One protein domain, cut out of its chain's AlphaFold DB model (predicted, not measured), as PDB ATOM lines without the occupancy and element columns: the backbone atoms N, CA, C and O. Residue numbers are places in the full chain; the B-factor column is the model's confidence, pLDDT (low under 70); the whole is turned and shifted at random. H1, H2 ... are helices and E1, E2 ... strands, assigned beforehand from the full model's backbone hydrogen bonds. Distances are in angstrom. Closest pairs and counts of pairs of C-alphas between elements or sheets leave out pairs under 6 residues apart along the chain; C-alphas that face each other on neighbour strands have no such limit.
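Overview. This is residues 5 to 93 of the 95 residues of an uncharacterized protein of Planomicrobium sp. CPCC 101079 (UniProt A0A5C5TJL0). A strongly twisted wall of four antiparallel strands, in the order E1, E2, E3, E4, has H1 across its E1 edge and H3 and H4 near its opposite edge, E4. Short H2 follows E2 directly. The printed part has 89 residues with four named helices and four named strands, H1 E1 E2 H2 E3 E4 H3 H4, class mixed, helices and strands. It is compact, with a radius of gyration of the C-alphas of 13.4 A and spans of 38, 32 and 26 A.

Arrangement. E1, residues 20 to 26, and E2, residues 29 to 34, form a hairpin, with N 23 and O 31 within hydrogen-bond range at 2.8 A. E2 is antiparallel to E3, residues 46 to 50, with N 32 and O 47 at 2.9 A. E3 and E4, residues 57 to 60, form a hairpin, with N 46 and O 60 at 3.0 A. H1, residues 5 to 13, lies over E1, across the strands at 72 degrees on the local plane; the closest C-alphas, Leu 11 and Pro 22, are 6.7 A apart. H2, residues 35 to 39, and H4, residues 85 to 92, only graze the sheet. H3, residues 62 to 71, is close to H4 but not clearly touching; their closest C-alphas, Leu 64 and Ala 85, are 7.0 A apart. Every O i to N i+4 pair is within hydrogen-bond range in H2, H3 and H4, and 3 of 5 in H1.

Along the chain. H1 spans 13.6 A from C-alpha 5 at (191.260, 123.319, 179.648). E1 spans 16.3 A, E2 15.1 A, E3 13.2 A and H3 14.0 A. H4 ends with C-alpha 92 at (208.726, 138.515, 151.954).

Size, cuts and confidence. The two C-alphas farthest apart, Phe 12 and Gly 93, are 38.8 A apart. The printed part has no cut; H3 to H4 is a long link. pLDDT is under 70 in residues 51 to 55 and 72 to 93.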
ATOM      1  N   LYS A   5     192.552 123.602 179.023       91.00
ATOM      2  CA  LYS A   5     191.260 123.319 179.648       91.00
ATOM      3  C   LYS A   5     190.140 124.111 178.967       91.00
ATOM      4  O   LYS A   5     189.146 123.520 178.565       91.00
ATOM      5  N   GLU A   6     190.343 125.414 178.781       89.81
ATOM      6  CA  GLU A   6     189.373 126.279 178.103       89.81
ATOM      7  C   GLU A   6     189.162 125.859 176.643       89.81
ATOM      8  O   GLU A   6     188.037 125.913 176.164       89.81
ATOM      9  N   LEU A   7     190.197 125.383 175.941       88.94
ATOM     10  CA  LEU A   7     190.055 124.821 174.593       88.94
ATOM     11  C   LEU A   7     189.091 123.633 174.575       88.94
ATOM     12  O   LEU A   7     188.164 123.618 173.772       88.94
ATOM     13  N   ILE A   8     189.283 122.663 175.473       88.44
ATOM     14  CA  ILE A   8     188.428 121.470 175.565       88.44
ATOM     15  C   ILE A   8     186.985 121.860 175.896       88.44
ATOM     16  O   ILE A   8     186.056 121.357 175.270       88.44
ATOM     17  N   GLU A   9     186.794 122.781 176.841       89.00
ATOM     18  CA  GLU A   9     185.466 123.275 177.214       89.00
ATOM     19  C   GLU A   9     184.786 124.016 176.053       89.00
ATOM     20  O   GLU A   9     183.587 123.851 175.842       89.00
ATOM     21  N   ASN A  10     185.543 124.793 175.270       86.94
ATOM     22  CA  ASN A  10     185.006 125.588 174.163       86.94
ATOM     23  C   ASN A  10     184.813 124.800 172.859       86.94
ATOM     24  O   ASN A  10     183.995 125.201 172.036       86.94
ATOM     25  N   LEU A  11     185.498 123.666 172.683       84.75
ATOM     26  CA  LEU A  11     185.265 122.754 171.557       84.75
ATOM     27  C   LEU A  11     183.823 122.232 171.529       84.75
ATOM     28  O   LEU A  11     183.252 122.105 170.452       84.75
ATOM     29  N   PHE A  12     183.214 121.998 172.696       79.44
ATOM     30  CA  PHE A  12     181.810 121.584 172.793       79.44
ATOM     31  C   PHE A  12     180.849 122.630 172.202       79.44
ATOM     32  O   PHE A  12     179.915 122.294 171.483       79.44
ATOM     33  N   TYR A  13     181.107 123.920 172.430       74.19
ATOM     34  CA  TYR A  13     180.286 125.004 171.871       74.19
ATOM     35  C   TYR A  13     180.506 125.204 170.363       74.19
ATOM     36  O   TYR A  13     179.705 125.861 169.702       74.19
ATOM     37  N   MET A  14     181.564 124.607 169.811       77.31
ATOM     38  CA  MET A  14     181.887 124.627 168.385       77.31
ATOM     39  C   MET A  14     181.307 123.437 167.615       77.31
ATOM     40  O   MET A  14     181.612 123.285 166.438       77.31
ATOM     41  N   GLU A  15     180.424 122.625 168.208       78.31
ATOM     42  CA  GLU A  15     179.731 121.542 167.486       78.31
ATOM     43  C   GLU A  15     178.956 122.039 166.250       78.31
ATOM     44  O   GLU A  15     178.829 121.315 165.264       78.31
ATOM     45  N   VAL A  16     178.492 123.294 166.262       78.25
ATOM     46  CA  VAL A  16     177.830 123.948 165.115       78.25
ATOM     47  C   VAL A  16     178.830 124.320 164.005       78.25
ATOM     48  O   VAL A  16     178.455 124.468 162.843       78.25
ATOM     49  N   TYR A  17     180.114 124.420 164.347       79.81
ATOM     50  CA  TYR A  17     181.224 124.831 163.491       79.81
ATOM     51  C   TYR A  17     182.383 123.811 163.562       79.81
ATOM     52  O   TYR A  17     183.499 124.164 163.943       79.81
ATOM     53  N   PRO A  18     182.164 122.539 163.171       80.56
ATOM     54  CA  PRO A  18     183.090 121.434 163.453       80.56
ATOM     55  C   PRO A  18     184.445 121.541 162.736       80.56
ATOM     56  O   PRO A  18     185.407 120.881 163.119       80.56
ATOM     57  N   VAL A  19     184.535 122.374 161.696       87.62
ATOM     58  CA  VAL A  19     185.777 122.644 160.953       87.62
ATOM     59  C   VAL A  19     186.614 123.762 161.579       87.62
ATOM     60  O   VAL A  19     187.630 124.156 161.009       87.62
ATOM     61  N   PHE A  20     186.207 124.287 162.738       88.94
ATOM     62  CA  PHE A  20     186.878 125.388 163.414       88.94
ATOM     63  C   PHE A  20     187.408 124.989 164.793       88.94
ATOM     64  O   PHE A  20     186.704 124.430 165.629       88.94
ATOM     65  N   LEU A  21     188.662 125.352 165.054       90.56
ATOM     66  CA  LEU A  21     189.300 125.237 166.360       90.56
ATOM     67  C   LEU A  21     189.260 126.606 167.062       90.56
ATOM     68  O   LEU A  21     189.966 127.519 166.621       90.56
ATOM     69  N   PRO A  22     188.480 126.788 168.142       89.69
ATOM     70  CA  PRO A  22     188.443 128.054 168.869       89.69
ATOM     71  C   PRO A  22     189.774 128.274 169.589       89.69
ATOM     72  O   PRO A  22     190.316 127.338 170.154       89.69
ATOM     73  N   ILE A  23     190.303 129.497 169.619       89.12
ATOM     74  CA  ILE A  23     191.563 129.827 170.323       89.12
ATOM     75  C   ILE A  23     191.409 130.943 171.365       89.12
ATOM     76  O   ILE A  23     192.282 131.142 172.221       89.12
ATOM     77  N   ARG A  24     190.304 131.693 171.306       86.06
ATOM     78  CA  ARG A  24     189.911 132.713 172.287       86.06
ATOM     79  C   ARG A  24     188.428 133.052 172.112       86.06
ATOM     80  O   ARG A  24     187.953 133.053 170.983       86.06
ATOM     81  N   SER A  25     187.759 133.452 173.190       84.00
ATOM     82  CA  SER A  25     186.498 134.194 173.153       84.00
ATOM     83  C   SER A  25     186.659 135.596 173.747       84.00
ATOM     84  O   SER A  25     187.510 135.828 174.619       84.00
ATOM     85  N   ALA A  26     185.883 136.542 173.228       78.69
ATOM     86  CA  ALA A  26     185.683 137.879 173.780       78.69
ATOM     87  C   ALA A  26     184.339 138.415 173.265       78.69
ATOM     88  O   ALA A  26     184.065 138.266 172.082       78.69
ATOM     89  N   ASP A  27     183.529 139.018 174.139       74.75
ATOM     90  CA  ASP A  27     182.274 139.702 173.779       74.75
ATOM     91  C   ASP A  27     181.349 138.887 172.850       74.75
ATOM     92  O   ASP A  27     180.918 139.367 171.807       74.75
ATOM     93  N   ASP A  28     181.079 137.625 173.209       75.19
ATOM     94  CA  ASP A  28     180.261 136.667 172.434       75.19
ATOM     95  C   ASP A  28     180.793 136.314 171.031       75.19
ATOM     96  O   ASP A  28     180.103 135.667 170.238       75.19
ATOM     97  N   GLN A  29     182.042 136.678 170.737       81.25
ATOM     98  CA  GLN A  29     182.752 136.320 169.515       81.25
ATOM     99  C   GLN A  29     183.870 135.331 169.822       81.25
ATOM    100  O   GLN A  29     184.573 135.433 170.836       81.25
ATOM    101  N   TYR A  30     184.097 134.405 168.898       86.19
ATOM    102  CA  TYR A  30     185.241 133.505 168.950       86.19
ATOM    103  C   TYR A  30     186.265 133.862 167.888       86.19
ATOM    104  O   TYR A  30     185.940 134.050 166.721       86.19
ATOM    105  N   LEU A  31     187.532 133.885 168.282       87.75
ATOM    106  CA  LEU A  31     188.637 133.775 167.343       87.75
ATOM    107  C   LEU A  31     188.927 132.288 167.149       87.75
ATOM    108  O   LEU A  31     189.163 131.582 168.134       87.75
ATOM    109  N   ALA A  32     188.934 131.827 165.904       90.12
ATOM    110  CA  ALA A  32     189.106 130.421 165.570       90.12
ATOM    111  C   ALA A  32     190.037 130.204 164.370       90.12
ATOM    112  O   ALA A  32     190.260 131.098 163.551       90.12
ATOM    113  N   ILE A  33     190.580 128.993 164.285       90.75
ATOM    114  CA  ILE A  33     191.380 128.498 163.166       90.75
ATOM    115  C   ILE A  33     190.493 127.587 162.317       90.75
ATOM    116  O   ILE A  33     189.919 126.641 162.854       90.75
ATOM    117  N   SER A  34     190.404 127.841 161.012       91.50
ATOM    118  CA  SER A  34     189.768 126.911 160.071       91.50
ATOM    119  C   SER A  34     190.705 125.738 159.782       91.50
ATOM    120  O   SER A  34     191.798 125.927 159.251       91.50
ATOM    121  N   LEU A  35     190.276 124.524 160.123       90.81
ATOM    122  CA  LEU A  35     191.006 123.291 159.822       90.81
ATOM    123  C   LEU A  35     191.037 123.021 158.313       90.81
ATOM    124  O   LEU A  35     192.064 122.603 157.790       90.81
ATOM    125  N   GLU A  36     189.965 123.363 157.601       91.56
ATOM    126  CA  GLU A  36     189.895 123.265 156.139       91.56
ATOM    127  C   GLU A  36     190.897 124.209 155.454       91.56
ATOM    128  O   GLU A  36     191.585 123.820 154.511       91.56
ATOM    129  N   ALA A  37     191.045 125.445 155.947       90.00
ATOM    130  CA  ALA A  37     192.057 126.372 155.440       90.00
ATOM    131  C   ALA A  37     193.477 125.817 155.639       90.00
ATOM    132  O   ALA A  37     194.321 125.939 154.752       90.00
ATOM    133  N   ILE A  38     193.732 125.152 156.772       89.69
ATOM    134  CA  ILE A  38     195.010 124.478 157.037       89.69
ATOM    135  C   ILE A  38     195.240 123.316 156.062       89.69
ATOM    136  O   ILE A  38     196.328 123.215 155.492       89.69
ATOM    137  N   GLU A  39     194.232 122.472 155.826       92.62
ATOM    138  CA  GLU A  39     194.309 121.367 154.856       92.62
ATOM    139  C   GLU A  39     194.591 121.872 153.432       92.62
ATOM    140  O   GLU A  39     195.441 121.317 152.728       92.62
ATOM    141  N   ASN A  40     193.964 122.983 153.044       91.00
ATOM    142  CA  ASN A  40     194.155 123.637 151.748       91.00
ATOM    143  C   ASN A  40     195.432 124.489 151.655       91.00
ATOM    144  O   ASN A  40     195.698 125.077 150.606       91.00
ATOM    145  N   LYS A  41     196.242 124.549 152.722       88.19
ATOM    146  CA  LYS A  41     197.438 125.407 152.825       88.19
ATOM    147  C   LYS A  41     197.143 126.892 152.577       88.19
ATOM    148  O   LYS A  41     198.018 127.623 152.108       88.19
ATOM    149  N   ASP A  42     195.935 127.349 152.896       88.75
ATOM    150  CA  ASP A  42     195.583 128.762 152.821       88.75
ATOM    151  C   ASP A  42     196.299 129.519 153.954       88.75
ATOM    152  O   ASP A  42     196.120 129.203 155.138       88.75
ATOM    153  N   PRO A  43     197.118 130.538 153.639       86.00
ATOM    154  CA  PRO A  43     197.774 131.347 154.655       86.00
ATOM    155  C   PRO A  43     196.797 132.190 155.492       86.00
ATOM    156  O   PRO A  43     197.229 132.780 156.475       86.00
ATOM    157  N   ASN A  44     195.513 132.283 155.142       87.75
ATOM    158  CA  ASN A  44     194.505 133.110 155.810       87.75
ATOM    159  C   ASN A  44     193.544 132.285 156.685       87.75
ATOM    160  O   ASN A  44     192.328 132.428 156.603       87.75
ATOM    161  N   TYR A  45     194.084 131.420 157.536       90.19
ATOM    162  CA  TYR A  45     193.295 130.448 158.295       90.19
ATOM    163  C   TYR A  45     192.589 130.989 159.553       90.19
ATOM    164  O   TYR A  45     191.943 130.205 160.251       90.19
ATOM    165  N   LEU A  46     192.719 132.276 159.904       90.06
ATOM    166  CA  LEU A  46     192.025 132.857 161.059       90.06
ATOM    167  C   LEU A  46     190.658 133.431 160.703       90.06
ATOM    168  O   LEU A  46     190.510 134.212 159.760       90.06
ATOM    169  N   TYR A  47     189.687 133.111 161.548       89.06
ATOM    170  CA  TYR A  47     188.294 133.507 161.409       89.06
ATOM    171  C   TYR A  47     187.774 134.075 162.720       89.06
ATOM    172  O   TYR A  47     188.204 133.672 163.807       89.06
ATOM    173  N   ARG A  48     186.824 135.000 162.606       86.44
ATOM    174  CA  ARG A  48     185.963 135.387 163.720       86.44
ATOM    175  C   ARG A  48     184.636 134.665 163.547       86.44
ATOM    176  O   ARG A  48     184.103 134.645 162.447       86.44
ATOM    177  N   ILE A  49     184.132 134.048 164.603       83.81
ATOM    178  CA  ILE A  49     182.825 133.395 164.618       83.81
ATOM    179  C   ILE A  49     181.926 134.258 165.490       83.81
ATOM    180  O   ILE A  49     182.164 134.379 166.694       83.81
ATOM    181  N   ASP A  50     180.934 134.873 164.854       79.31
ATOM    182  CA  ASP A  50     179.912 135.681 165.503       79.31
ATOM    183  C   ASP A  50     178.640 134.829 165.622       79.31
ATOM    184  O   ASP A  50     178.275 134.114 164.691       79.31
ATOM    185  N   ASN A  51     177.931 134.899 166.750       64.62
ATOM    186  CA  ASN A  51     176.734 134.074 166.976       64.62
ATOM    187  C   ASN A  51     175.575 134.348 165.986       64.62
ATOM    188  O   ASN A  51     174.632 133.563 165.932       64.62
ATOM    189  N   ASN A  52     175.642 135.434 165.204       60.84
ATOM    190  CA  ASN A  52     174.538 135.920 164.368       60.84
ATOM    191  C   ASN A  52     174.837 135.967 162.857       60.84
ATOM    192  O   ASN A  52     173.896 136.064 162.071       60.84
ATOM    193  N   GLU A  53     176.100 135.893 162.432       57.72
ATOM    194  CA  GLU A  53     176.496 135.924 161.019       57.72
ATOM    195  C   GLU A  53     177.618 134.907 160.781       57.72
ATOM    196  O   GLU A  53     178.491 134.722 161.627       57.72
ATOM    197  N   GLY A  54     177.570 134.208 159.638       58.06
ATOM    198  CA  GLY A  54     178.575 133.204 159.277       58.06
ATOM    199  C   GLY A  54     179.997 133.774 159.368       58.06
ATOM    200  O   GLY A  54     180.188 134.963 159.120       58.06
ATOM    201  N   PRO A  55     180.997 132.958 159.731       63.56
ATOM    202  CA  PRO A  55     182.249 133.464 160.277       63.56
ATOM    203  C   PRO A  55     183.056 134.265 159.247       63.56
ATOM    204  O   PRO A  55     183.547 133.674 158.277       63.56
ATOM    205  N   PRO A  56     183.239 135.592 159.413       71.06
ATOM    206  CA  PRO A  56     184.081 136.350 158.503       71.06
ATOM    207  C   PRO A  56     185.542 135.898 158.618       71.06
ATOM    208  O   PRO A  56     186.144 135.879 159.700       71.06
ATOM    209  N   ALA A  57     186.132 135.563 157.468       73.88
ATOM    210  CA  ALA A  57     187.567 135.350 157.353       73.88
ATOM    211  C   ALA A  57     188.296 136.651 157.707       73.88
ATOM    212  O   ALA A  57     188.008 137.709 157.147       73.88
ATOM    213  N   LEU A  58     189.279 136.575 158.602       79.31
ATOM    214  CA  LEU A  58     190.045 137.752 159.015       79.31
ATOM    215  C   LEU A  58     191.173 138.093 158.037       79.31
ATOM    216  O   LEU A  58     191.864 139.086 158.237       79.31
ATOM    217  N   THR A  59     191.372 137.301 156.974       82.12
ATOM    218  CA  THR A  59     192.482 137.437 156.004       82.12
ATOM    219  C   THR A  59     193.870 137.400 156.667       82.12
ATOM    220  O   THR A  59     194.816 138.065 156.240       82.12
ATOM    221  N   LEU A  60     193.985 136.642 157.764       79.94
ATOM    222  CA  LEU A  60     195.147 136.613 158.652       79.94
ATOM    223  C   LEU A  60     195.541 135.183 159.025       79.94
ATOM    224  O   LEU A  60     194.710 134.280 159.052       79.94
ATOM    225  N   ASN A  61     196.808 135.017 159.404       85.31
ATOM    226  CA  ASN A  61     197.293 133.876 160.175       85.31
ATOM    227  C   ASN A  61     197.658 134.295 161.601       85.31
ATOM    228  O   ASN A  61     197.682 135.482 161.940       85.31
ATOM    229  N   PHE A  62     198.006 133.309 162.429       81.25
ATOM    230  CA  PHE A  62     198.387 133.536 163.818       81.25
ATOM    231  C   PHE A  62     199.617 134.437 163.974       81.25
ATOM    232  O   PHE A  62     199.644 135.282 164.867       81.25
ATOM    233  N   HIS A  63     200.613 134.308 163.094       81.50
ATOM    234  CA  HIS A  63     201.826 135.124 163.154       81.50
ATOM    235  C   HIS A  63     201.501 136.614 162.986       81.50
ATOM    236  O   HIS A  63     201.911 137.446 163.796       81.50
ATOM    237  N   LEU A  64     200.726 136.958 161.959       79.38
ATOM    238  CA  LEU A  64     200.336 138.334 161.673       79.38
ATOM    239  C   LEU A  64     199.361 138.881 162.698       79.38
ATOM    240  O   LEU A  64     199.480 140.042 163.083       79.38
ATOM    241  N   PHE A  65     198.439 138.047 163.171       80.12
ATOM    242  CA  PHE A  65     197.583 138.388 164.297       80.12
ATOM    243  C   PHE A  65     198.415 138.774 165.524       80.12
ATOM    244  O   PHE A  65     198.189 139.836 166.096       80.12
ATOM    245  N   LEU A  66     199.403 137.959 165.907       78.50
ATOM    246  CA  LEU A  66     200.220 138.212 167.093       78.50
ATOM    247  C   LEU A  66     201.093 139.458 166.916       78.50
ATOM    248  O   LEU A  66     201.159 140.291 167.819       78.50
ATOM    249  N   ASN A  67     201.713 139.613 165.744       77.69
ATOM    250  CA  ASN A  67     202.502 140.794 165.403       77.69
ATOM    251  C   ASN A  67     201.664 142.078 165.547       77.69
ATOM    252  O   ASN A  67     202.072 143.018 166.231       77.69
ATOM    253  N   ARG A  68     200.439 142.075 165.003       75.56
ATOM    254  CA  ARG A  68     199.495 143.194 165.131       75.56
ATOM    255  C   ARG A  68     199.018 143.401 166.554       75.56
ATOM    256  O   ARG A  68     198.952 144.538 166.992       75.56
ATOM    257  N   TYR A  69     198.702 142.331 167.274       73.38
ATOM    258  CA  TYR A  69     198.250 142.408 168.658       73.38
ATOM    259  C   TYR A  69     199.289 143.100 169.549       73.38
ATOM    260  O   TYR A  69     198.940 143.969 170.346       73.38
ATOM    261  N   VAL A  70     200.572 142.767 169.368       72.25
ATOM    262  CA  VAL A  70     201.684 143.418 170.076       72.25
ATOM    263  C   VAL A  70     201.834 144.881 169.643       72.25
ATOM    264  O   VAL A  70     201.957 145.757 170.497       72.25
ATOM    265  N   ALA A  71     201.786 145.163 168.337       70.44
ATOM    266  CA  ALA A  71     201.926 146.521 167.809       70.44
ATOM    267  C   ALA A  71     200.761 147.454 168.192       70.44
ATOM    268  O   ALA A  71     200.972 148.646 168.398       70.44
ATOM    269  N   ALA A  72     199.543 146.920 168.308       66.19
ATOM    270  CA  ALA A  72     198.324 147.683 168.558       66.19
ATOM    271  C   ALA A  72     198.202 148.213 169.997       66.19
ATOM    272  O   ALA A  72     197.346 149.056 170.242       66.19
ATOM    273  N   GLN A  73     199.013 147.730 170.950       66.06
ATOM    274  CA  GLN A  73     199.016 148.169 172.361       66.06
ATOM    275  C   GLN A  73     197.616 148.310 173.003       66.06
ATOM    276  O   GLN A  73     197.384 149.190 173.827       66.06
ATOM    277  N   GLY A  74     196.664 147.444 172.639       60.88
ATOM    278  CA  GLY A  74     195.295 147.477 173.170       60.88
ATOM    279  C   GLY A  74     194.257 148.193 172.298       60.88
ATOM    280  O   GLY A  74     193.086 148.197 172.667       60.88
ATOM    281  N   ALA A  75     194.634 148.738 171.138       64.50
ATOM    282  CA  ALA A  75     193.672 149.147 170.114       64.50
ATOM    283  C   ALA A  75     192.954 147.930 169.500       64.50
ATOM    284  O   ALA A  75     193.460 146.803 169.541       64.50
ATOM    285  N   THR A  76     191.777 148.167 168.915       60.41
ATOM    286  CA  THR A  76     190.903 147.168 168.287       60.41
ATOM    287  C   THR A  76     191.579 146.504 167.077       60.41
ATOM    288  O   THR A  76     191.377 146.868 165.922       60.41
ATOM    289  N   PHE A  77     192.447 145.530 167.344       55.66
ATOM    290  CA  PHE A  77     193.399 144.971 166.377       55.66
ATOM    291  C   PHE A  77     192.738 144.285 165.161       55.66
ATOM    292  O   PHE A  77     193.405 144.049 164.154       55.66
ATOM    293  N   TYR A  78     191.452 143.934 165.260       59.16
ATOM    294  CA  TYR A  78     190.671 143.285 164.203       59.16
ATOM    295  C   TYR A  78     190.039 144.271 163.208       59.16
ATOM    296  O   TYR A  78     189.551 143.840 162.169       59.16
ATOM    297  N   GLU A  79     190.081 145.578 163.478       57.28
ATOM    298  CA  GLU A  79     189.522 146.616 162.595       57.28
ATOM    299  C   GLU A  79     190.538 147.168 161.583       57.28
ATOM    300  O   GLU A  79     190.209 148.067 160.817       57.28
ATOM    301  N   TRP A  80     191.790 146.693 161.583       55.56
ATOM    302  CA  TRP A  80     192.881 147.331 160.836       55.56
ATOM    303  C   TRP A  80     193.168 146.587 159.519       55.56
ATOM    304  O   TRP A  80     193.775 145.507 159.547       55.56
ATOM    305  N   PRO A  81     192.806 147.144 158.346       54.53
ATOM    306  CA  PRO A  81     193.107 146.545 157.059       54.53
ATOM    307  C   PRO A  81     194.399 147.172 156.549       54.53
ATOM    308  O   PRO A  81     194.397 148.308 156.081       54.53
ATOM    309  N   ILE A  82     195.526 146.469 156.666       56.88
ATOM    310  CA  ILE A  82     196.756 146.961 156.032       56.88
ATOM    311  C   ILE A  82     197.283 145.951 155.001       56.88
ATOM    312  O   ILE A  82     197.426 146.352 153.857       56.88
ATOM    313  N   TYR A  83     197.431 144.648 155.306       63.09
ATOM    314  CA  TYR A  83     197.745 143.603 154.296       63.09
ATOM    315  C   TYR A  83     197.230 142.202 154.699       63.09
ATOM    316  O   TYR A  83     197.181 141.903 155.890       63.09
ATOM    317  N   SER A  84     196.854 141.327 153.757       66.69
ATOM    318  CA  SER A  84     196.490 139.924 154.056       66.69
ATOM    319  C   SER A  84     197.724 139.055 154.338       66.69
ATOM    320  O   SER A  84     198.851 139.462 154.039       66.69
ATOM    321  N   ALA A  85     197.539 137.846 154.881       64.50
ATOM    322  CA  ALA A  85     198.653 136.913 155.076       64.50
ATOM    323  C   ALA A  85     199.313 136.490 153.767       64.50
ATOM    324  O   ALA A  85     200.539 136.480 153.671       64.50
ATOM    325  N   ALA A  86     198.496 136.234 152.747       65.62
ATOM    326  CA  ALA A  86     198.990 136.026 151.393       65.62
ATOM    327  C   ALA A  86     199.837 137.226 150.928       65.62
ATOM    328  O   ALA A  86     200.987 137.045 150.545       65.62
ATOM    329  N   GLY A  87     199.323 138.456 151.047       63.88
ATOM    330  CA  GLY A  87     200.044 139.660 150.620       63.88
ATOM    331  C   GLY A  87     201.377 139.872 151.345       63.88
ATOM    332  O   GLY A  87     202.356 140.250 150.714       63.88
ATOM    333  N   ARG A  88     201.446 139.583 152.651       63.00
ATOM    334  CA  ARG A  88     202.690 139.680 153.434       63.00
ATOM    335  C   ARG A  88     203.758 138.699 152.942       63.00
ATOM    336  O   ARG A  88     204.886 139.118 152.725       63.00
ATOM    337  N   TYR A  89     203.417 137.424 152.769       61.09
ATOM    338  CA  TYR A  89     204.409 136.429 152.351       61.09
ATOM    339  C   TYR A  89     204.804 136.554 150.885       61.09
ATOM    340  O   TYR A  89     205.935 136.231 150.552       61.09
ATOM    341  N   TYR A  90     203.926 137.075 150.022       57.72
ATOM    342  CA  TYR A  90     204.332 137.482 148.676       57.72
ATOM    343  C   TYR A  90     205.383 138.604 148.712       57.72
ATOM    344  O   TYR A  90     206.307 138.582 147.913       57.72
ATOM    345  N   LEU A  91     205.287 139.552 149.651       54.34
ATOM    346  CA  LEU A  91     206.281 140.625 149.813       54.34
ATOM    347  C   LEU A  91     207.590 140.159 150.476       54.34
ATOM    348  O   LEU A  91     208.622 140.782 150.264       54.34
ATOM    349  N   GLU A  92     207.549 139.102 151.288       56.38
ATOM    350  CA  GLU A  92     208.726 138.515 151.954       56.38
ATOM    351  C   GLU A  92     209.359 137.357 151.145       56.38
ATOM    352  O   GLU A  92     210.394 136.835 151.546       56.38
ATOM    353  N   GLY A  93     208.738 136.940 150.033       50.69
ATOM    354  CA  GLY A  93     209.138 135.788 149.214       50.69
ATOM    355  C   GLY A  93     209.848 136.113 147.893       50.69
ATOM    356  O   GLY A  93     210.162 135.179 147.161       50.69
TER     357      GLY A  93